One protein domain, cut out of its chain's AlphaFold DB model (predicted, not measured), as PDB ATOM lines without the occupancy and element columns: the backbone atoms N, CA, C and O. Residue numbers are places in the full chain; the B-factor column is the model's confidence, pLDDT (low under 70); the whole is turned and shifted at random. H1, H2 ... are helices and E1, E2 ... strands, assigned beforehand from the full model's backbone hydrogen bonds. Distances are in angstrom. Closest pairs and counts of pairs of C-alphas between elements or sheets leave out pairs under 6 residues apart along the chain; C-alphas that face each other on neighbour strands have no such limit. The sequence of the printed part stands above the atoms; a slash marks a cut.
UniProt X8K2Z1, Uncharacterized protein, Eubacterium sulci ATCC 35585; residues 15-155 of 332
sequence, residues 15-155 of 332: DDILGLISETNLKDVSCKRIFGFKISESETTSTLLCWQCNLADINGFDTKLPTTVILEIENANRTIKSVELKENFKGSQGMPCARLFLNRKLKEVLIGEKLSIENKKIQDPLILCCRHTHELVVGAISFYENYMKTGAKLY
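Overview. This is residues 15 to 155 of the 332 residues of an uncharacterized protein of Eubacterium sulci ATCC 35585 (UniProt X8K2Z1). A long, twisted sheet of four strands has H4 slantwise over one face and H2 along E4 on that same face, while H1 covers part of the other face. Small H3 sits by H2 and H4, off the sheet. The printed part has 141 residues, with four named helices and four named strands in the order H1 E1 E2 E3 E4 H2 H3 H4, class mixed; the sheet, order E1 E2 E3 E4, is antiparallel. It is compact, with a radius of gyration of the C-alphas of 15.4 A, yet elongated, spanning 50 by 31 by 23 A.

Along the chain. E1 is residues 31 to 41, 34.2 A long; E2 is 45 to 58, 41.1 A; E3 is 61 to 74, 41.9 A; E4 is 79 to 85, 17.9 A. H1 is residues 15 to 23, from C-alpha 15 at (-53.601, 24.903, 7.967), H2 is 99 to 110, H3 is 120 to 123, and H4 is 131 to 150, 27.9 A, ending with C-alpha 150 at (-30.228, 35.822, 14.070).

Arrangement. The strands form a meander of three hairpins, each strand the antiparallel neighbour of the one before. Within hydrogen-bond range are N 36 and O 51, 2.9 A, N 50 and O 69, 2.9 A, and N 72 and O 82, 3.0 A. H4 lies over E1, E2 and E3 at a height over the sheet of 8.0 A; its closest C-alphas to E2 are Leu 136 and Cys 50, 6.0 A. H2 is over E4, closest C-alphas Asn 103 and Leu 85, 5.2 A. H1 is on the opposite face, over E2 and only just over E3, with 3 C-alphas; Ile 21 and Cys 53 are its closest C-alphas to E2, 7.0 A. H3 only just touches H4, with 3 pairs of C-alphas within 8 A, the closest Gln 123 and Val 138, 7.1 A. Every O i to N i+4 pair is within range in H1 and H2, and 15 of 16 in H4; H3 is too short for one.

Size, cuts and confidence. The C-alphas of Asn 59 and Ala 76 are farthest apart, 50.2 A. The printed part has no cut; the link from E4 to H2 is long, 13 residues. Residues 59 to 60 and 92 to 96 have pLDDT under 70.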
ATOM      1  N   ASP A  15     -52.655  24.754   9.077       95.00
ATOM      2  CA  ASP A  15     -53.601  24.903   7.967       95.00
ATOM      3  C   ASP A  15     -52.979  25.681   6.801       95.00
ATOM      4  O   ASP A  15     -53.217  25.349   5.639       95.00
ATOM      5  N   ASP A  16     -52.091  26.640   7.082       94.19
ATOM      6  CA  ASP A  16     -51.322  27.332   6.043       94.19
ATOM      7  C   ASP A  16     -50.414  26.363   5.267       94.19
ATOM      8  O   ASP A  16     -50.271  26.475   4.046       94.19
ATOM      9  N   ILE A  17     -49.833  25.374   5.960       94.06
ATOM     10  CA  ILE A  17     -49.016  24.312   5.351       94.06
ATOM     11  C   ILE A  17     -49.893  23.403   4.482       94.06
ATOM     12  O   ILE A  17     -49.489  23.038   3.375       94.06
ATOM     13  N   LEU A  18     -51.098  23.052   4.946       94.00
ATOM     14  CA  LEU A  18     -52.063  22.284   4.155       94.00
ATOM     15  C   LEU A  18     -52.479  23.039   2.889       94.00
ATOM     16  O   LEU A  18     -52.481  22.451   1.805       94.00
ATOM     17  N   GLY A  19     -52.772  24.335   3.016       92.50
ATOM     18  CA  GLY A  19     -53.079  25.219   1.896       92.50
ATOM     19  C   GLY A  19     -51.934  25.275   0.887       92.50
ATOM     20  O   GLY A  19     -52.158  25.042  -0.301       92.50
ATOM     21  N   LEU A  20     -50.698  25.475   1.364       91.25
ATOM     22  CA  LEU A  20     -49.496  25.466   0.527       91.25
ATOM     23  C   LEU A  20     -49.398  24.162  -0.270       91.25
ATOM     24  O   LEU A  20     -49.377  24.196  -1.494       91.25
ATOM     25  N   ILE A  21     -49.412  23.012   0.410       91.00
ATOM     26  CA  ILE A  21     -49.299  21.693  -0.232       91.00
ATOM     27  C   ILE A  21     -50.435  21.461  -1.234       91.00
ATOM     28  O   ILE A  21     -50.206  20.887  -2.300       91.00
ATOM     29  N   SER A  22     -51.662  21.868  -0.906       89.50
ATOM     30  CA  SER A  22     -52.834  21.703  -1.770       89.50
ATOM     31  C   SER A  22     -52.715  22.513  -3.063       89.50
ATOM     32  O   SER A  22     -53.017  22.000  -4.143       89.50
ATOM     33  N   GLU A  23     -52.206  23.737  -2.980       88.69
ATOM     34  CA  GLU A  23     -52.050  24.643  -4.122       88.69
ATOM     35  C   GLU A  23     -50.818  24.323  -4.984       88.69
ATOM     36  O   GLU A  23     -50.826  24.612  -6.187       88.69
ATOM     37  N   THR A  24     -49.788  23.685  -4.409       88.25
ATOM     38  CA  THR A  24     -48.589  23.276  -5.150       88.25
ATOM     39  C   THR A  24     -48.915  22.256  -6.227       88.25
ATOM     40  O   THR A  24     -49.573  21.255  -5.976       88.25
ATOM     41  N   ASN A  25     -48.417  22.464  -7.436       87.69
ATOM     42  CA  ASN A  25     -48.570  21.548  -8.568       87.69
ATOM     43  C   ASN A  25     -47.321  21.595  -9.449       87.69
ATOM     44  O   ASN A  25     -46.412  22.411  -9.235       87.69
ATOM     45  N   LEU A  26     -47.263  20.685 -10.418       86.19
ATOM     46  CA  LEU A  26     -46.102  20.542 -11.280       86.19
ATOM     47  C   LEU A  26     -46.035  21.613 -12.381       86.19
ATOM     48  O   LEU A  26     -44.937  22.094 -12.634       86.19
ATOM     49  N   LYS A  27     -47.154  22.086 -12.961       77.00
ATOM     50  CA  LYS A  27     -47.174  23.198 -13.958       77.00
ATOM     51  C   LYS A  27     -45.987  23.124 -14.945       77.00
ATOM     52  O   LYS A  27     -45.128  24.016 -14.981       77.00
ATOM     53  N   ASP A  28     -45.914  22.018 -15.682       78.62
ATOM     54  CA  ASP A  28     -44.878  21.730 -16.689       78.62
ATOM     55  C   ASP A  28     -43.460  21.503 -16.121       78.62
ATOM     56  O   ASP A  28     -42.450  21.833 -16.756       78.62
ATOM     57  N   VAL A  29     -43.355  20.973 -14.900       87.19
ATOM     58  CA  VAL A  29     -42.101  20.453 -14.329       87.19
ATOM     59  C   VAL A  29     -42.237  18.953 -14.078       87.19
ATOM     60  O   VAL A  29     -43.326  18.456 -13.827       87.19
ATOM     61  N   SER A  30     -41.128  18.225 -14.146       84.62
ATOM     62  CA  SER A  30     -41.118  16.759 -14.017       84.62
ATOM     63  C   SER A  30     -41.264  16.291 -12.565       84.62
ATOM     64  O   SER A  30     -42.030  15.382 -12.250       84.62
ATOM     65  N   CYS A  31     -40.551  16.957 -11.661       87.62
ATOM     66  CA  CYS A  31     -40.642  16.749 -10.225       87.62
ATOM     67  C   CYS A  31     -40.334  18.048  -9.479       87.62
ATOM     68  O   CYS A  31     -39.606  18.921  -9.970       87.62
ATOM     69  N   LYS A  32     -40.892  18.168  -8.277       89.69
ATOM     70  CA  LYS A  32     -40.777  19.339  -7.409       89.69
ATOM     71  C   LYS A  32     -40.695  18.900  -5.958       89.69
ATOM     72  O   LYS A  32     -41.342  17.946  -5.546       89.69
ATOM     73  N   ARG A  33     -39.932  19.634  -5.163       89.88
ATOM     74  CA  ARG A  33     -39.908  19.530  -3.713       89.88
ATOM     75  C   ARG A  33     -40.145  20.908  -3.121       89.88
ATOM     76  O   ARG A  33     -39.548  21.887  -3.565       89.88
ATOM     77  N   ILE A  34     -41.013  20.976  -2.124       90.44
ATOM     78  CA  ILE A  34     -41.124  22.124  -1.223       90.44
ATOM     79  C   ILE A  34     -40.694  21.688   0.172       90.44
ATOM     80  O   ILE A  34     -40.923  20.541   0.558       90.44
ATOM     81  N   PHE A  35     -40.051  22.579   0.910       90.06
ATOM     82  CA  PHE A  35     -39.504  22.297   2.231       90.06
ATOM     83  C   PHE A  35     -39.445  23.590   3.045       90.06
ATOM     84  O   PHE A  35     -39.203  24.656   2.483       90.06
ATOM     85  N   GLY A  36     -39.655  23.523   4.356       91.69
ATOM     86  CA  GLY A  36     -39.538  24.718   5.178       91.69
ATOM     87  C   GLY A  36     -39.703  24.513   6.673       91.69
ATOM     88  O   GLY A  36     -40.052  23.430   7.155       91.69
ATOM     89  N   PHE A  37     -39.423  25.603   7.385       93.62
ATOM     90  CA  PHE A  37     -39.506  25.727   8.829       93.62
ATOM     91  C   PHE A  37     -40.094  27.071   9.237       93.62
ATOM     92  O   PHE A  37     -39.737  28.112   8.682       93.62
ATOM     93  N   LYS A  38     -40.913  27.055  10.285       95.44
ATOM     94  CA  LYS A  38     -41.423  28.251  10.956       95.44
ATOM     95  C   LYS A  38     -41.274  28.094  12.464       95.44
ATOM     96  O   LYS A  38     -41.609  27.042  13.004       95.44
ATOM     97  N   ILE A  39     -40.790  29.141  13.126       96.00
ATOM     98  CA  ILE A  39     -40.717  29.238  14.586       96.00
ATOM     99  C   ILE A  39     -41.718  30.279  15.080       96.00
ATOM    100  O   ILE A  39     -41.704  31.430  14.633       96.00
ATOM    101  N   SER A  40     -42.531  29.867  16.045       95.38
ATOM    102  CA  SER A  40     -43.413  30.728  16.831       95.38
ATOM    103  C   SER A  40     -43.060  30.576  18.308       95.38
ATOM    104  O   SER A  40     -42.692  29.488  18.743       95.38
ATOM    105  N   GLU A  41     -43.150  31.650  19.086       93.44
ATOM    106  CA  GLU A  41     -42.716  31.660  20.487       93.44
ATOM    107  C   GLU A  41     -43.839  32.078  21.423       93.44
ATOM    108  O   GLU A  41     -44.634  32.964  21.110       93.44
ATOM    109  N   SER A  42     -43.828  31.472  22.601       91.62
ATOM    110  CA  SER A  42     -44.500  31.934  23.806       91.62
ATOM    111  C   SER A  42     -43.453  32.269  24.879       91.62
ATOM    112  O   SER A  42     -42.249  32.093  24.672       91.62
ATOM    113  N   GLU A  43     -43.890  32.732  26.053       89.31
ATOM    114  CA  GLU A  43     -42.983  33.037  27.169       89.31
ATOM    115  C   GLU A  43     -42.124  31.834  27.594       89.31
ATOM    116  O   GLU A  43     -40.965  31.996  27.975       89.31
ATOM    117  N   THR A  44     -42.671  30.617  27.521       93.81
ATOM    118  CA  THR A  44     -42.026  29.407  28.066       93.81
ATOM    119  C   THR A  44     -41.702  28.354  27.014       93.81
ATOM    120  O   THR A  44     -40.832  27.507  27.251       93.81
ATOM    121  N   THR A  45     -42.339  28.419  25.844       96.31
ATOM    122  CA  THR A  45     -42.185  27.428  24.777       96.31
ATOM    123  C   THR A  45     -41.924  28.058  23.414       96.31
ATOM    124  O   THR A  45     -42.276  29.206  23.156       96.31
ATOM    125  N   SER A  46     -41.312  27.284  22.524       97.00
ATOM    126  CA  SER A  46     -41.212  27.575  21.096       97.00
ATOM    127  C   SER A  46     -41.832  26.433  20.304       97.00
ATOM    128  O   SER A  46     -41.532  25.268  20.563       97.00
ATOM    129  N   THR A  47     -42.645  26.760  19.307       97.69
ATOM    130  CA  THR A  47     -43.234  25.801  18.371       97.69
ATOM    131  C   THR A  47     -42.486  25.866  17.050       97.69
ATOM    132  O   THR A  47     -42.370  26.936  16.453       97.69
ATOM    133  N   LEU A  48     -41.992  24.720  16.581       97.38
ATOM    134  CA  LEU A  48     -41.340  24.573  15.283       97.38
ATOM    135  C   LEU A  48     -42.282  23.801  14.362       97.38
ATOM    136  O   LEU A  48     -42.516  22.606  14.559       97.38
ATOM    137  N   LEU A  49     -42.798  24.477  13.341       97.44
ATOM    138  CA  LEU A  49     -43.512  23.845  12.239       97.44
ATOM    139  C   LEU A  49     -42.493  23.446  11.175       97.44
ATOM    140  O   LEU A  49     -41.759  24.301  10.684       97.44
ATOM    141  N   CYS A  50     -42.452  22.169  10.813       95.38
ATOM    142  CA  CYS A  50     -41.491  21.622   9.859       95.38
ATOM    143  C   CYS A  50     -42.254  20.890   8.761       95.38
ATOM    144  O   CYS A  50     -43.041  19.991   9.062       95.38
ATOM    145  N   TRP A  51     -42.023  21.224   7.495       94.00
ATOM    146  CA  TRP A  51     -42.724  20.559   6.401       94.00
ATOM    147  C   TRP A  51     -41.819  20.251   5.225       94.00
ATOM    148  O   TRP A  51     -40.855  20.955   4.933       94.00
ATOM    149  N   GLN A  52     -42.183  19.189   4.519       91.69
ATOM    150  CA  GLN A  52     -41.724  18.928   3.172       91.69
ATOM    151  C   GLN A  52     -42.825  18.272   2.348       91.69
ATOM    152  O   GLN A  52     -43.705  17.609   2.892       91.69
ATOM    153  N   CYS A  53     -42.774  18.435   1.034       90.00
ATOM    154  CA  CYS A  53     -43.620  17.700   0.108       90.00
ATOM    155  C   CYS A  53     -42.845  17.440  -1.176       90.00
ATOM    156  O   CYS A  53     -42.350  18.382  -1.799       90.00
ATOM    157  N   ASN A  54     -42.744  16.166  -1.549       87.38
ATOM    158  CA  ASN A  54     -42.277  15.761  -2.868       87.38
ATOM    159  C   ASN A  54     -43.481  15.633  -3.802       87.38
ATOM    160  O   ASN A  54     -44.523  15.101  -3.413       87.38
ATOM    161  N   LEU A  55     -43.317  16.118  -5.024       87.75
ATOM    162  CA  LEU A  55     -44.281  16.043  -6.104       87.75
ATOM    163  C   LEU A  55     -43.600  15.425  -7.319       87.75
ATOM    164  O   LEU A  55     -42.513  15.857  -7.708       87.75
ATOM    165  N   ALA A  56     -44.258  14.452  -7.931       81.56
ATOM    166  CA  ALA A  56     -43.824  13.843  -9.178       81.56
ATOM    167  C   ALA A  56     -45.041  13.548 -10.052       81.56
ATOM    168  O   ALA A  56     -46.119  13.243  -9.531       81.56
ATOM    169  N   ASP A  57     -44.856  13.667 -11.366       77.56
ATOM    170  CA  ASP A  57     -45.858  13.240 -12.334       77.56
ATOM    171  C   ASP A  57     -45.810  11.715 -12.404       77.56
ATOM    172  O   ASP A  57     -44.812  11.121 -12.822       77.56
ATOM    173  N   ILE A  58     -46.875  11.081 -11.921       71.38
ATOM    174  CA  ILE A  58     -47.008   9.631 -11.910       71.38
ATOM    175  C   ILE A  58     -48.246   9.285 -12.720       71.38
ATOM    176  O   ILE A  58     -49.375   9.505 -12.283       71.38
ATOM    177  N   ASN A  59     -48.020   8.722 -13.909       67.25
ATOM    178  CA  ASN A  59     -49.068   8.339 -14.858       67.25
ATOM    179  C   ASN A  59     -50.031   9.492 -15.221       67.25
ATOM    180  O   ASN A  59     -51.220   9.247 -15.426       67.25
ATOM    181  N   GLY A  60     -49.545  10.736 -15.292       69.62
ATOM    182  CA  GLY A  60     -50.356  11.910 -15.626       69.62
ATOM    183  C   GLY A  60     -51.085  12.533 -14.433       69.62
ATOM    184  O   GLY A  60     -51.965  13.371 -14.633       69.62
ATOM    185  N   PHE A  61     -50.753  12.129 -13.201       75.81
ATOM    186  CA  PHE A  61     -51.303  12.698 -11.973       75.81
ATOM    187  C   PHE A  61     -50.205  13.299 -11.092       75.81
ATOM    188  O   PHE A  61     -49.217  12.635 -10.764       75.81
ATOM    189  N   ASP A  62     -50.450  14.522 -10.613       81.81
ATOM    190  CA  ASP A  62     -49.643  15.187  -9.587       81.81
ATOM    191  C   ASP A  62     -49.748  14.418  -8.262       81.81
ATOM    192  O   ASP A  62     -50.641  14.645  -7.437       81.81
ATOM    193  N   THR A  63     -48.815  13.499  -8.038       82.88
ATOM    194  CA  THR A  63     -48.751  12.739  -6.792       82.88
ATOM    195  C   THR A  63     -47.969  13.531  -5.760       82.88
ATOM    196  O   THR A  63     -46.797  13.844  -5.958       82.88
ATOM    197  N   LYS A  64     -48.625  13.846  -4.640       87.75
ATOM    198  CA  LYS A  64     -48.053  14.620  -3.532       87.75
ATOM    199  C   LYS A  64     -47.765  13.721  -2.345       87.75
ATOM    200  O   LYS A  64     -48.664  13.042  -1.847       87.75
ATOM    201  N   LEU A  65     -46.538  13.796  -1.851       87.56
ATOM    202  CA  LEU A  65     -46.039  13.006  -0.730       87.56
ATOM    203  C   LEU A  65     -45.582  13.951   0.390       87.56
ATOM    204  O   LEU A  65     -44.380  14.201   0.545       87.56
ATOM    205  N   PRO A  66     -46.530  14.548   1.134       91.00
ATOM    206  CA  PRO A  66     -46.216  15.481   2.203       91.00
ATOM    207  C   PRO A  66     -45.735  14.773   3.474       91.00
ATOM    208  O   PRO A  66     -46.081  13.630   3.771       91.00
ATOM    209  N   THR A  67     -44.933  15.485   4.254       92.69
ATOM    210  CA  THR A  67     -44.522  15.123   5.610       92.69
ATOM    211  C   THR A  67     -44.475  16.400   6.430       92.69
ATOM    212  O   THR A  67     -43.764  17.339   6.069       92.69
ATOM    213  N   THR A  68     -45.217  16.439   7.534       95.75
ATOM    214  CA  THR A  68     -45.233  17.587   8.443       95.75
ATOM    215  C   THR A  68     -44.985  17.118   9.868       95.75
ATOM    216  O   THR A  68     -45.699  16.255  10.376       95.75
ATOM    217  N   VAL A  69     -43.965  17.692  10.502       96.81
ATOM    218  CA  VAL A  69     -43.599  17.436  11.896       96.81
ATOM    219  C   VAL A  69     -43.726  18.739  12.673       96.81
ATOM    220  O   VAL A  69     -43.216  19.772  12.239       96.81
ATOM    221  N   ILE A  70     -44.393  18.691  13.821       97.88
ATOM    222  CA  ILE A  70     -44.452  19.811  14.764       97.88
ATOM    223  C   ILE A  70     -43.671  19.427  16.015       97.88
ATOM    224  O   ILE A  70     -43.872  18.337  16.547       97.88
ATOM    225  N   LEU A  71     -42.783  20.314  16.462       97.88
ATOM    226  CA  LEU A  71     -42.032  20.177  17.710       97.88
ATOM    227  C   LEU A  71     -42.412  21.317  18.654       97.88
ATOM    228  O   LEU A  71     -42.493  22.467  18.225       97.88
ATOM    229  N   GLU A  72     -42.562  21.012  19.937       97.75
ATOM    230  CA  GLU A  72     -42.630  22.015  21.002       97.75
ATOM    231  C   GLU A  72     -41.383  21.918  21.878       97.75
ATOM    232  O   GLU A  72     -41.010  20.836  22.341       97.75
ATOM    233  N   ILE A  73     -40.736  23.056  22.104       97.31
ATOM    234  CA  ILE A  73     -39.456  23.170  22.796       97.31
ATOM    235  C   ILE A  73     -39.647  24.016  24.044       97.31
ATOM    236  O   ILE A  73     -40.192  25.110  23.972       97.31
ATOM    237  N   GLU A  74     -39.155  23.547  25.184       97.12
ATOM    238  CA  GLU A  74     -39.066  24.361  26.396       97.12
ATOM    239  C   GLU A  74     -37.880  25.322  26.303       97.12
ATOM    240  O   GLU A  74     -36.726  24.897  26.207       97.12
ATOM    241  N   ASN A  75     -38.151  26.625  26.370       94.00
ATOM    242  CA  ASN A  75     -37.150  27.662  26.107       94.00
ATOM    243  C   ASN A  75     -36.017  27.661  27.144       94.00
ATOM    244  O   ASN A  75     -34.855  27.886  26.797       94.00
ATOM    245  N   ALA A  76     -36.339  27.365  28.408       93.44
ATOM    246  CA  ALA A  76     -35.403  27.453  29.529       93.44
ATOM    247  C   ALA A  76     -34.203  26.499  29.402       93.44
ATOM    248  O   ALA A  76     -33.076  26.865  29.733       93.44
ATOM    249  N   ASN A  77     -34.431  25.274  28.924       93.12
ATOM    250  CA  ASN A  77     -33.405  24.229  28.838       93.12
ATOM    251  C   ASN A  77     -33.243  23.636  27.427       93.12
ATOM    252  O   ASN A  77     -32.375  22.781  27.232       93.12
ATOM    253  N   ARG A  78     -34.036  24.111  26.456       93.88
ATOM    254  CA  ARG A  78     -34.051  23.680  25.050       93.88
ATOM    255  C   ARG A  78     -34.362  22.197  24.892       93.88
ATOM    256  O   ARG A  78     -33.726  21.503  24.102       93.88
ATOM    257  N   THR A  79     -35.318  21.710  25.671       96.50
ATOM    258  CA  THR A  79     -35.742  20.306  25.651       96.50
ATOM    259  C   THR A  79     -37.002  20.146  24.819       96.50
ATOM    260  O   THR A  79     -37.919  20.960  24.923       96.50
ATOM    261  N   ILE A  80     -37.067  19.084  24.020       97.12
ATOM    262  CA  ILE A  80     -38.260  18.730  23.250       97.12
ATOM    263  C   ILE A  80     -39.335  18.220  24.220       97.12
ATOM    264  O   ILE A  80     -39.156  17.191  24.874       97.12
ATOM    265  N   LYS A  81     -40.451  18.945  24.330       97.69
ATOM    266  CA  LYS A  81     -41.598  18.601  25.188       97.69
ATOM    267  C   LYS A  81     -42.601  17.718  24.474       97.69
ATOM    268  O   LYS A  81     -43.101  16.759  25.057       97.69
ATOM    269  N   SER A  82     -42.875  18.029  23.215       97.62
ATOM    270  CA  SER A  82     -43.784  17.252  22.389       97.62
ATOM    271  C   SER A  82     -43.324  17.229  20.937       97.62
ATOM    272  O   SER A  82     -42.588  18.102  20.470       97.62
ATOM    273  N   VAL A  83     -43.731  16.171  20.240       97.88
ATOM    274  CA  VAL A  83     -43.508  15.980  18.812       97.88
ATOM    275  C   VAL A  83     -44.707  15.266  18.204       97.88
ATOM    276  O   VAL A  83     -45.283  14.360  18.817       97.88
ATOM    277  N   GLU A  84     -45.073  15.666  16.993       97.50
ATOM    278  CA  GLU A  84     -46.185  15.076  16.262       97.50
ATOM    279  C   GLU A  84     -45.892  15.000  14.762       97.50
ATOM    280  O   GLU A  84     -45.576  16.012  14.136       97.50
ATOM    281  N   LEU A  85     -46.048  13.806  14.182       96.56
ATOM    282  CA  LEU A  85     -46.190  13.612  12.739       96.56
ATOM    283  C   LEU A  85     -47.668  13.734  12.356       96.56
ATOM    284  O   LEU A  85     -48.507  12.933  12.785       96.56
ATOM    285  N   LYS A  86     -47.975  14.740  11.538       95.75
ATOM    286  CA  LYS A  86     -49.347  15.118  11.196       95.75
ATOM    287  C   LYS A  86     -50.024  14.154  10.218       95.75
ATOM    288  O   LYS A  86     -49.381  13.429   9.463       95.75
ATOM    289  N   GLU A  87     -51.356  14.164  10.250       91.31
ATOM    290  CA  GLU A  87     -52.241  13.265   9.492       91.31
ATOM    291  C   GLU A  87     -52.163  13.434   7.977       91.31
ATOM    292  O   GLU A  87     -52.501  12.513   7.242       91.31
ATOM    293  N   ASN A  88     -51.670  14.576   7.488       89.12
ATOM    294  CA  ASN A  88     -51.451  14.760   6.059       89.12
ATOM    295  C   ASN A  88     -50.375  13.831   5.490       89.12
ATOM    296  O   ASN A  88     -50.281  13.745   4.273       89.12
ATOM    297  N   PHE A  89     -49.567  13.170   6.322       89.44
ATOM    298  CA  PHE A  89     -48.530  12.246   5.881       89.44
ATOM    299  C   PHE A  89     -49.100  11.110   5.021       89.44
ATOM    300  O   PHE A  89     -49.928  10.332   5.484       89.44
ATOM    301  N   LYS A  90     -48.618  10.985   3.777       79.81
ATOM    302  CA  LYS A  90     -49.115   9.979   2.819       79.81
ATOM    303  C   LYS A  90     -48.172   8.808   2.548       79.81
ATOM    304  O   LYS A  90     -48.499   7.995   1.697       79.81
ATOM    305  N   GLY A  91     -47.042   8.717   3.257       71.56
ATOM    306  CA  GLY A  91     -46.021   7.693   3.018       71.56
ATOM    307  C   GLY A  91     -45.370   7.856   1.643       71.56
ATOM    308  O   GLY A  91     -46.025   7.828   0.611       71.56
ATOM    309  N   SER A  92     -44.061   8.073   1.581       62.50
ATOM    310  CA  SER A  92     -43.448   8.467   0.307       62.50
ATOM    311  C   SER A  92     -43.117   7.307  -0.638       62.50
ATOM    312  O   SER A  92     -42.924   7.573  -1.824       62.50
ATOM    313  N   GLN A  93     -42.977   6.064  -0.149       64.69
ATOM    314  CA  GLN A  93     -42.311   4.992  -0.922       64.69
ATOM    315  C   GLN A  93     -42.813   3.547  -0.684       64.69
ATOM    316  O   GLN A  93     -42.308   2.632  -1.324       64.69
ATOM    317  N   GLY A  94     -43.829   3.312   0.162       62.91
ATOM    318  CA  GLY A  94     -44.384   1.961   0.360       62.91
ATOM    319  C   GLY A  94     -45.360   1.826   1.535       62.91
ATOM    320  O   GLY A  94     -45.389   2.686   2.417       62.91
ATOM    321  N   MET A  95     -46.137   0.732   1.557       61.03
ATOM    322  CA  MET A  95     -47.123   0.420   2.614       61.03
ATOM    323  C   MET A  95     -46.567   0.503   4.053       61.03
ATOM    324  O   MET A  95     -47.266   1.037   4.910       61.03
ATOM    325  N   PRO A  96     -45.332   0.046   4.354       65.88
ATOM    326  CA  PRO A  96     -44.792   0.091   5.719       65.88
ATOM    327  C   PRO A  96     -44.367   1.493   6.180       65.88
ATOM    328  O   PRO A  96     -44.009   1.686   7.342       65.88
ATOM    329  N   CYS A  97     -44.416   2.503   5.300       78.94
ATOM    330  CA  CYS A  97     -44.210   3.907   5.647       78.94
ATOM    331  C   CYS A  97     -45.447   4.454   6.378       78.94
ATOM    332  O   CYS A  97     -46.151   5.328   5.875       78.94
ATOM    333  N   ALA A  98     -45.733   3.894   7.551       84.81
ATOM    334  CA  ALA A  98     -46.974   4.109   8.272       84.81
ATOM    335  C   ALA A  98     -46.845   5.250   9.287       84.81
ATOM    336  O   ALA A  98     -45.894   5.315  10.074       84.81
ATOM    337  N   ARG A  99     -47.823   6.162   9.290       90.62
ATOM    338  CA  ARG A  99     -47.794   7.363  10.137       90.62
ATOM    339  C   ARG A  99     -47.702   7.018  11.620       90.62
ATOM    340  O   ARG A  99     -46.928   7.648  12.336       90.62
ATOM    341  N   LEU A 100     -48.486   6.047  12.088       89.75
ATOM    342  CA  LEU A 100     -48.563   5.702  13.507       89.75
ATOM    343  C   LEU A 100     -47.242   5.171  14.048       89.75
ATOM    344  O   LEU A 100     -46.764   5.666  15.071       89.75
ATOM    345  N   PHE A 101     -46.619   4.243  13.318       91.31
ATOM    346  CA  PHE A 101     -45.290   3.732  13.637       91.31
ATOM    347  C   PHE A 101     -44.270   4.873  13.742       91.31
ATOM    348  O   PHE A 101     -43.610   5.039  14.770       91.31
ATOM    349  N   LEU A 102     -44.189   5.716  12.708       92.56
ATOM    350  CA  LEU A 102     -43.218   6.810  12.655       92.56
ATOM    351  C   LEU A 102     -43.477   7.881  13.724       92.56
ATOM    352  O   LEU A 102     -42.533   8.404  14.314       92.56
ATOM    353  N   ASN A 103     -44.742   8.184  14.025       94.75
ATOM    354  CA  ASN A 103     -45.121   9.108  15.093       94.75
ATOM    355  C   ASN A 103     -44.751   8.556  16.478       94.75
ATOM    356  O   ASN A 103     -44.227   9.293  17.312       94.75
ATOM    357  N   ARG A 104     -44.989   7.259  16.724       93.88
ATOM    358  CA  ARG A 104     -44.550   6.587  17.955       93.88
ATOM    359  C   ARG A 104     -43.034   6.670  18.090       93.88
ATOM    360  O   ARG A 104     -42.556   7.078  19.147       93.88
ATOM    361  N   LYS A 105     -42.295   6.373  17.015       93.69
ATOM    362  CA  LYS A 105     -40.831   6.413  17.039       93.69
ATOM    363  C   LYS A 105     -40.286   7.819  17.283       93.69
ATOM    364  O   LYS A 105     -39.377   7.986  18.088       93.69
ATOM    365  N   LEU A 106     -40.885   8.843  16.672       95.38
ATOM    366  CA  LEU A 106     -40.554  10.244  16.954       95.38
ATOM    367  C   LEU A 106     -40.713  10.574  18.442       95.38
ATOM    368  O   LEU A 106     -39.796  11.130  19.040       95.38
ATOM    369  N   LYS A 107     -41.850  10.212  19.046       96.75
ATOM    370  CA  LYS A 107     -42.120  10.480  20.467       96.75
ATOM    371  C   LYS A 107     -41.135   9.764  21.387       96.75
ATOM    372  O   LYS A 107     -40.597  10.390  22.292       96.75
ATOM    373  N   GLU A 108     -40.882   8.484  21.127       95.44
ATOM    374  CA  GLU A 108     -39.939   7.653  21.888       95.44
ATOM    375  C   GLU A 108     -38.506   8.201  21.836       95.44
ATOM    376  O   GLU A 108     -37.812   8.255  22.851       95.44
ATOM    377  N   VAL A 109     -38.052   8.612  20.651       94.88
ATOM    378  CA  VAL A 109     -36.662   9.024  20.448       94.88
ATOM    379  C   VAL A 109     -36.419  10.459  20.906       94.88
ATOM    380  O   VAL A 109     -35.344  10.720  21.443       94.88
ATOM    381  N   LEU A 110     -37.368  11.375  20.689       96.50
ATOM    382  CA  LEU A 110     -37.119  12.816  20.792       96.50
ATOM    383  C   LEU A 110     -37.613  13.466  22.085       96.50
ATOM    384  O   LEU A 110     -37.002  14.436  22.522       96.50
ATOM    385  N   ILE A 111     -38.701  12.997  22.701       97.44
ATOM    386  CA  ILE A 111     -39.239  13.663  23.899       97.44
ATOM    387  C   ILE A 111     -38.226  13.565  25.046       97.44
ATOM    388  O   ILE A 111     -37.714  12.493  25.353       97.44
ATOM    389  N   GLY A 112     -37.942  14.701  25.687       96.69
ATOM    390  CA  GLY A 112     -36.946  14.805  26.756       96.69
ATOM    391  C   GLY A 112     -35.508  15.000  26.266       96.69
ATOM    392  O   GLY A 112     -34.629  15.289  27.077       96.69
ATOM    393  N   GLU A 113     -35.254  14.910  24.959       96.19
ATOM    394  CA  GLU A 113     -33.940  15.194  24.390       96.19
ATOM    395  C   GLU A 113     -33.697  16.699  24.252       96.19
ATOM    396  O   GLU A 113     -34.608  17.495  23.995       96.19
ATOM    397  N   LYS A 114     -32.427  17.099  24.369       93.56
ATOM    398  CA  LYS A 114     -32.012  18.471  24.064       93.56
ATOM    399  C   LYS A 114     -31.998  18.700  22.558       93.56
ATOM    400  O   LYS A 114     -31.398  17.922  21.811       93.56
ATOM    401  N   LEU A 115     -32.574  19.823  22.144       90.12
ATOM    402  CA  LEU A 115     -32.549  20.317  20.777       90.12
ATOM    403  C   LEU A 115     -31.174  20.933  20.482       90.12
ATOM    404  O   LEU A 115     -30.944  22.128  20.671       90.12
ATOM    405  N   SER A 116     -30.231  20.089  20.071       88.00
ATOM    406  CA  SER A 116     -28.870  20.498  19.733       88.00
ATOM    407  C   SER A 116     -28.338  19.667  18.585       88.00
ATOM    408  O   SER A 116     -28.541  18.451  18.548       88.00
ATOM    409  N   ILE A 117     -27.604  20.314  17.677       83.56
ATOM    410  CA  ILE A 117     -26.960  19.608  16.575       83.56
ATOM    411  C   ILE A 117     -25.905  18.625  17.075       83.56
ATOM    412  O   ILE A 117     -25.600  17.677  16.374       83.56
ATOM    413  N   GLU A 118     -25.370  18.810  18.284       85.94
ATOM    414  CA  GLU A 118     -24.380  17.922  18.903       85.94
ATOM    415  C   GLU A 118     -25.015  16.689  19.572       85.94
ATOM    416  O   GLU A 118     -24.300  15.811  20.062       85.94
ATOM    417  N   ASN A 119     -26.353  16.586  19.593       87.75
ATOM    418  CA  ASN A 119     -27.043  15.423  20.140       87.75
ATOM    419  C   ASN A 119     -26.831  14.195  19.236       87.75
ATOM    420  O   ASN A 119     -27.524  14.005  18.236       87.75
ATOM    421  N   LYS A 120     -25.891  13.328  19.630       85.44
ATOM    422  CA  LYS A 120     -25.513  12.113  18.889       85.44
ATOM    423  C   LYS A 120     -26.677  11.160  18.623       85.44
ATOM    424  O   LYS A 120     -26.662  10.488  17.601       85.44
ATOM    425  N   LYS A 121     -27.668  11.102  19.522       86.62
ATOM    426  CA  LYS A 121     -28.844  10.239  19.351       86.62
ATOM    427  C   LYS A 121     -29.667  10.690  18.149       86.62
ATOM    428  O   LYS A 121     -30.091   9.860  17.362       86.62
ATOM    429  N   ILE A 122     -29.856  12.002  17.994       84.12
ATOM    430  CA  ILE A 122     -30.658  12.584  16.908       84.12
ATOM    431  C   ILE A 122     -29.875  12.628  15.587       84.12
ATOM    432  O   ILE A 122     -30.478  12.605  14.522       84.12
ATOM    433  N   GLN A 123     -28.540  12.679  15.648       81.56
ATOM    434  CA  GLN A 123     -27.683  12.658  14.458       81.56
ATOM    435  C   GLN A 123     -27.660  11.312  13.722       81.56
ATOM    436  O   GLN A 123     -27.224  11.279  12.569       81.56
ATOM    437  N   ASP A 124     -28.055  10.212  14.367       83.69
ATOM    438  CA  ASP A 124     -28.102   8.906  13.718       83.69
ATOM    439  C   ASP A 124     -29.232   8.878  12.666       83.69
ATOM    440  O   ASP A 124     -30.410   8.924  13.030       83.69
ATOM    441  N   PRO A 125     -28.915   8.760  11.360       77.56
ATOM    442  CA  PRO A 125     -29.917   8.787  10.298       77.56
ATOM    443  C   PRO A 125     -30.900   7.612  10.331       77.56
ATOM    444  O   PRO A 125     -31.916   7.663   9.638       77.56
ATOM    445  N   LEU A 126     -30.617   6.559  11.103       83.00
ATOM    446  CA  LEU A 126     -31.453   5.363  11.203       83.00
ATOM    447  C   LEU A 126     -32.411   5.398  12.398       83.00
ATOM    448  O   LEU A 126     -33.398   4.661  12.408       83.00
ATOM    449  N   ILE A 127     -32.176   6.276  13.378       87.94
ATOM    450  CA  ILE A 127     -32.867   6.240  14.678       87.94
ATOM    451  C   ILE A 127     -34.380   6.472  14.582       87.94
ATOM    452  O   ILE A 127     -35.150   5.920  15.365       87.94
ATOM    453  N   LEU A 128     -34.816   7.285  13.614       89.56
ATOM    454  CA  LEU A 128     -36.228   7.619  13.400       89.56
ATOM    455  C   LEU A 128     -36.921   6.673  12.418       89.56
ATOM    456  O   LEU A 128     -38.093   6.881  12.105       89.56
ATOM    457  N   CYS A 129     -36.198   5.676  11.896       88.81
ATOM    458  CA  CYS A 129     -36.681   4.674  10.941       88.81
ATOM    459  C   CYS A 129     -37.263   5.248   9.632       88.81
ATOM    460  O   CYS A 129     -37.753   4.501   8.786       88.81
ATOM    461  N   CYS A 130     -37.202   6.566   9.431       86.75
ATOM    462  CA  CYS A 130     -37.632   7.255   8.229       86.75
ATOM    463  C   CYS A 130     -36.713   8.434   7.939       86.75
ATOM    464  O   CYS A 130     -36.514   9.328   8.764       86.75
ATOM    465  N   ARG A 131     -36.212   8.465   6.705       83.31
ATOM    466  CA  ARG A 131     -35.375   9.556   6.222       83.31
ATOM    467  C   ARG A 131     -36.127  10.887   6.261       83.31
ATOM    468  O   ARG A 131     -35.589  11.855   6.768       83.31
ATOM    469  N   HIS A 132     -37.382  10.939   5.817       85.94
ATOM    470  CA  HIS A 132     -38.151  12.188   5.725       85.94
ATOM    471  C   HIS A 132     -38.388  12.863   7.082       85.94
ATOM    472  O   HIS A 132     -38.326  14.090   7.176       85.94
ATOM    473  N   THR A 133     -38.654  12.088   8.137       89.75
ATOM    474  CA  THR A 133     -38.825  12.642   9.488       89.75
ATOM    475  C   THR A 133     -37.480  13.043  10.084       89.75
ATOM    476  O   THR A 133     -37.375  14.133  10.640       89.75
ATOM    477  N   HIS A 134     -36.434  12.231   9.898       88.44
ATOM    478  CA  HIS A 134     -35.069  12.572  10.311       88.44
ATOM    479  C   HIS A 134     -34.581  13.876   9.666       88.44
ATOM    480  O   HIS A 134     -34.056  14.758  10.340       88.44
ATOM    481  N   GLU A 135     -34.831  14.030   8.369       85.88
ATOM    482  CA  GLU A 135     -34.540  15.229   7.592       85.88
ATOM    483  C   GLU A 135     -35.176  16.493   8.177       85.88
ATOM    484  O   GLU A 135     -34.488  17.500   8.366       85.88
ATOM    485  N   LEU A 136     -36.470  16.431   8.501       90.88
ATOM    486  CA  LEU A 136     -37.177  17.551   9.118       90.88
ATOM    487  C   LEU A 136     -36.660  17.847  10.525       90.88
ATOM    488  O   LEU A 136     -36.453  19.007  10.851       90.88
ATOM    489  N   VAL A 137     -36.410  16.826  11.346       91.56
ATOM    490  CA  VAL A 137     -35.974  17.006  12.740       91.56
ATOM    491  C   VAL A 137     -34.569  17.605  12.819       91.56
ATOM    492  O   VAL A 137     -34.361  18.609  13.499       91.56
ATOM    493  N   VAL A 138     -33.599  17.046  12.091       88.12
ATOM    494  CA  VAL A 138     -32.223  17.573  12.068       88.12
ATOM    495  C   VAL A 138     -32.176  18.972  11.456       88.12
ATOM    496  O   VAL A 138     -31.412  19.836  11.903       88.12
ATOM    497  N   GLY A 139     -33.019  19.216  10.453       88.00
ATOM    498  CA  GLY A 139     -33.142  20.535   9.869       88.00
ATOM    499  C   GLY A 139     -33.750  21.564  10.823       88.00
ATOM    500  O   GLY A 139     -33.207  22.659  10.966       88.00
ATOM    501  N   ALA A 140     -34.784  21.176  11.572       91.50
ATOM    502  CA  ALA A 140     -35.422  22.001  12.592       91.50
ATOM    503  C   ALA A 140     -34.460  22.367  13.730       91.50
ATOM    504  O   ALA A 140     -34.420  23.521  14.148       91.50
ATOM    505  N   ILE A 141     -33.629  21.420  14.185       90.00
ATOM    506  CA  ILE A 141     -32.571  21.670  15.180       90.00
ATOM    507  C   ILE A 141     -31.604  22.740  14.678       90.00
ATOM    508  O   ILE A 141     -31.342  23.736  15.355       90.00
ATOM    509  N   SER A 142     -31.100  22.551  13.459       87.56
ATOM    510  CA  SER A 142     -30.192  23.497  12.814       87.56
ATOM    511  C   SER A 142     -30.836  24.881  12.668       87.56
ATOM    512  O   SER A 142     -30.177  25.901  12.891       87.56
ATOM    513  N   PHE A 143     -32.124  24.924  12.308       90.06
ATOM    514  CA  PHE A 143     -32.888  26.161  12.153       90.06
ATOM    515  C   PHE A 143     -33.080  26.890  13.464       90.06
ATOM    516  O   PHE A 143     -32.817  28.089  13.535       90.06
ATOM    517  N   TYR A 144     -33.418  26.161  14.519       91.38
ATOM    518  CA  TYR A 144     -33.552  26.717  15.850       91.38
ATOM    519  C   TYR A 144     -32.237  27.317  16.361       91.38
ATOM    520  O   TYR A 144     -32.218  28.425  16.891       91.38
ATOM    521  N   GLU A 145     -31.099  26.652  16.150       88.69
ATOM    522  CA  GLU A 145     -29.800  27.208  16.548       88.69
ATOM    523  C   GLU A 145     -29.439  28.504  15.808       88.69
ATOM    524  O   GLU A 145     -28.745  29.361  16.362       88.69
ATOM    525  N   ASN A 146     -29.871  28.657  14.556       87.19
ATOM    526  CA  ASN A 146     -29.708  29.909  13.826       87.19
ATOM    527  C   ASN A 146     -30.723  30.966  14.244       87.19
ATOM    528  O   ASN A 146     -30.362  32.137  14.348       87.19
ATOM    529  N   TYR A 147     -31.961  30.564  14.508       90.62
ATOM    530  CA  TYR A 147     -32.983  31.423  15.082       90.62
ATOM    531  C   TYR A 147     -32.467  32.087  16.365       90.62
ATOM    532  O   TYR A 147     -32.459  33.310  16.457       90.62
ATOM    533  N   MET A 148     -31.869  31.315  17.275       88.69
ATOM    534  CA  MET A 148     -31.266  31.838  18.510       88.69
ATOM    535  C   MET A 148     -30.127  32.852  18.284       88.69
ATOM    536  O   MET A 148     -29.783  33.591  19.201       88.69
ATOM    537  N   LYS A 149     -29.504  32.872  17.098       87.56
ATOM    538  CA  LYS A 149     -28.402  33.791  16.751       87.56
ATOM    539  C   LYS A 149     -28.865  35.017  15.974       87.56
ATOM    540  O   LYS A 149     -28.282  36.082  16.124       87.56
ATOM    541  N   THR A 150     -29.861  34.846  15.110       87.94
ATOM    542  CA  THR A 150     -30.228  35.822  14.070       87.94
ATOM    543  C   THR A 150     -31.656  36.345  14.208       87.94
ATOM    544  O   THR A 150     -32.013  37.323  13.562       87.94
ATOM    545  N   GLY A 151     -32.495  35.679  15.004       90.25
ATOM    546  CA  GLY A 151     -33.930  35.944  15.089       90.25
ATOM    547  C   GLY A 151     -34.726  35.500  13.856       90.25
ATOM    548  O   GLY A 151     -35.905  35.826  13.757       90.25
ATOM    549  N   ALA A 152     -34.128  34.773  12.903       89.62
ATOM    550  CA  ALA A 152     -34.822  34.329  11.694       89.62
ATOM    551  C   ALA A 152     -35.911  33.290  12.012       89.62
ATOM    552  O   ALA A 152     -35.600  32.182  12.442       89.62
ATOM    553  N   LYS A 153     -37.181  33.640  11.772       92.62
ATOM    554  CA  LYS A 153     -38.341  32.802  12.136       92.62
ATOM    555  C   LYS A 153     -38.913  31.963  10.999       92.62
ATOM    556  O   LYS A 153     -39.661  31.035  11.281       92.62
ATOM    557  N   LEU A 154     -38.572  32.256   9.743       91.88
ATOM    558  CA  LEU A 154     -39.084  31.539   8.571       91.88
ATOM    559  C   LEU A 154     -37.960  31.142   7.609       91.88
ATOM    560  O   LEU A 154     -37.135  31.982   7.233       91.88
ATOM    561  N   TYR A 155     -37.989  29.883   7.180       90.31
ATOM    562  CA  TYR A 155     -37.154  29.326   6.123       90.31
ATOM    563  C   TYR A 155     -38.007  28.524   5.143       90.31
ATOM    564  O   TYR A 155     -38.680  27.593   5.567       90.31
TER     565      TYR A 155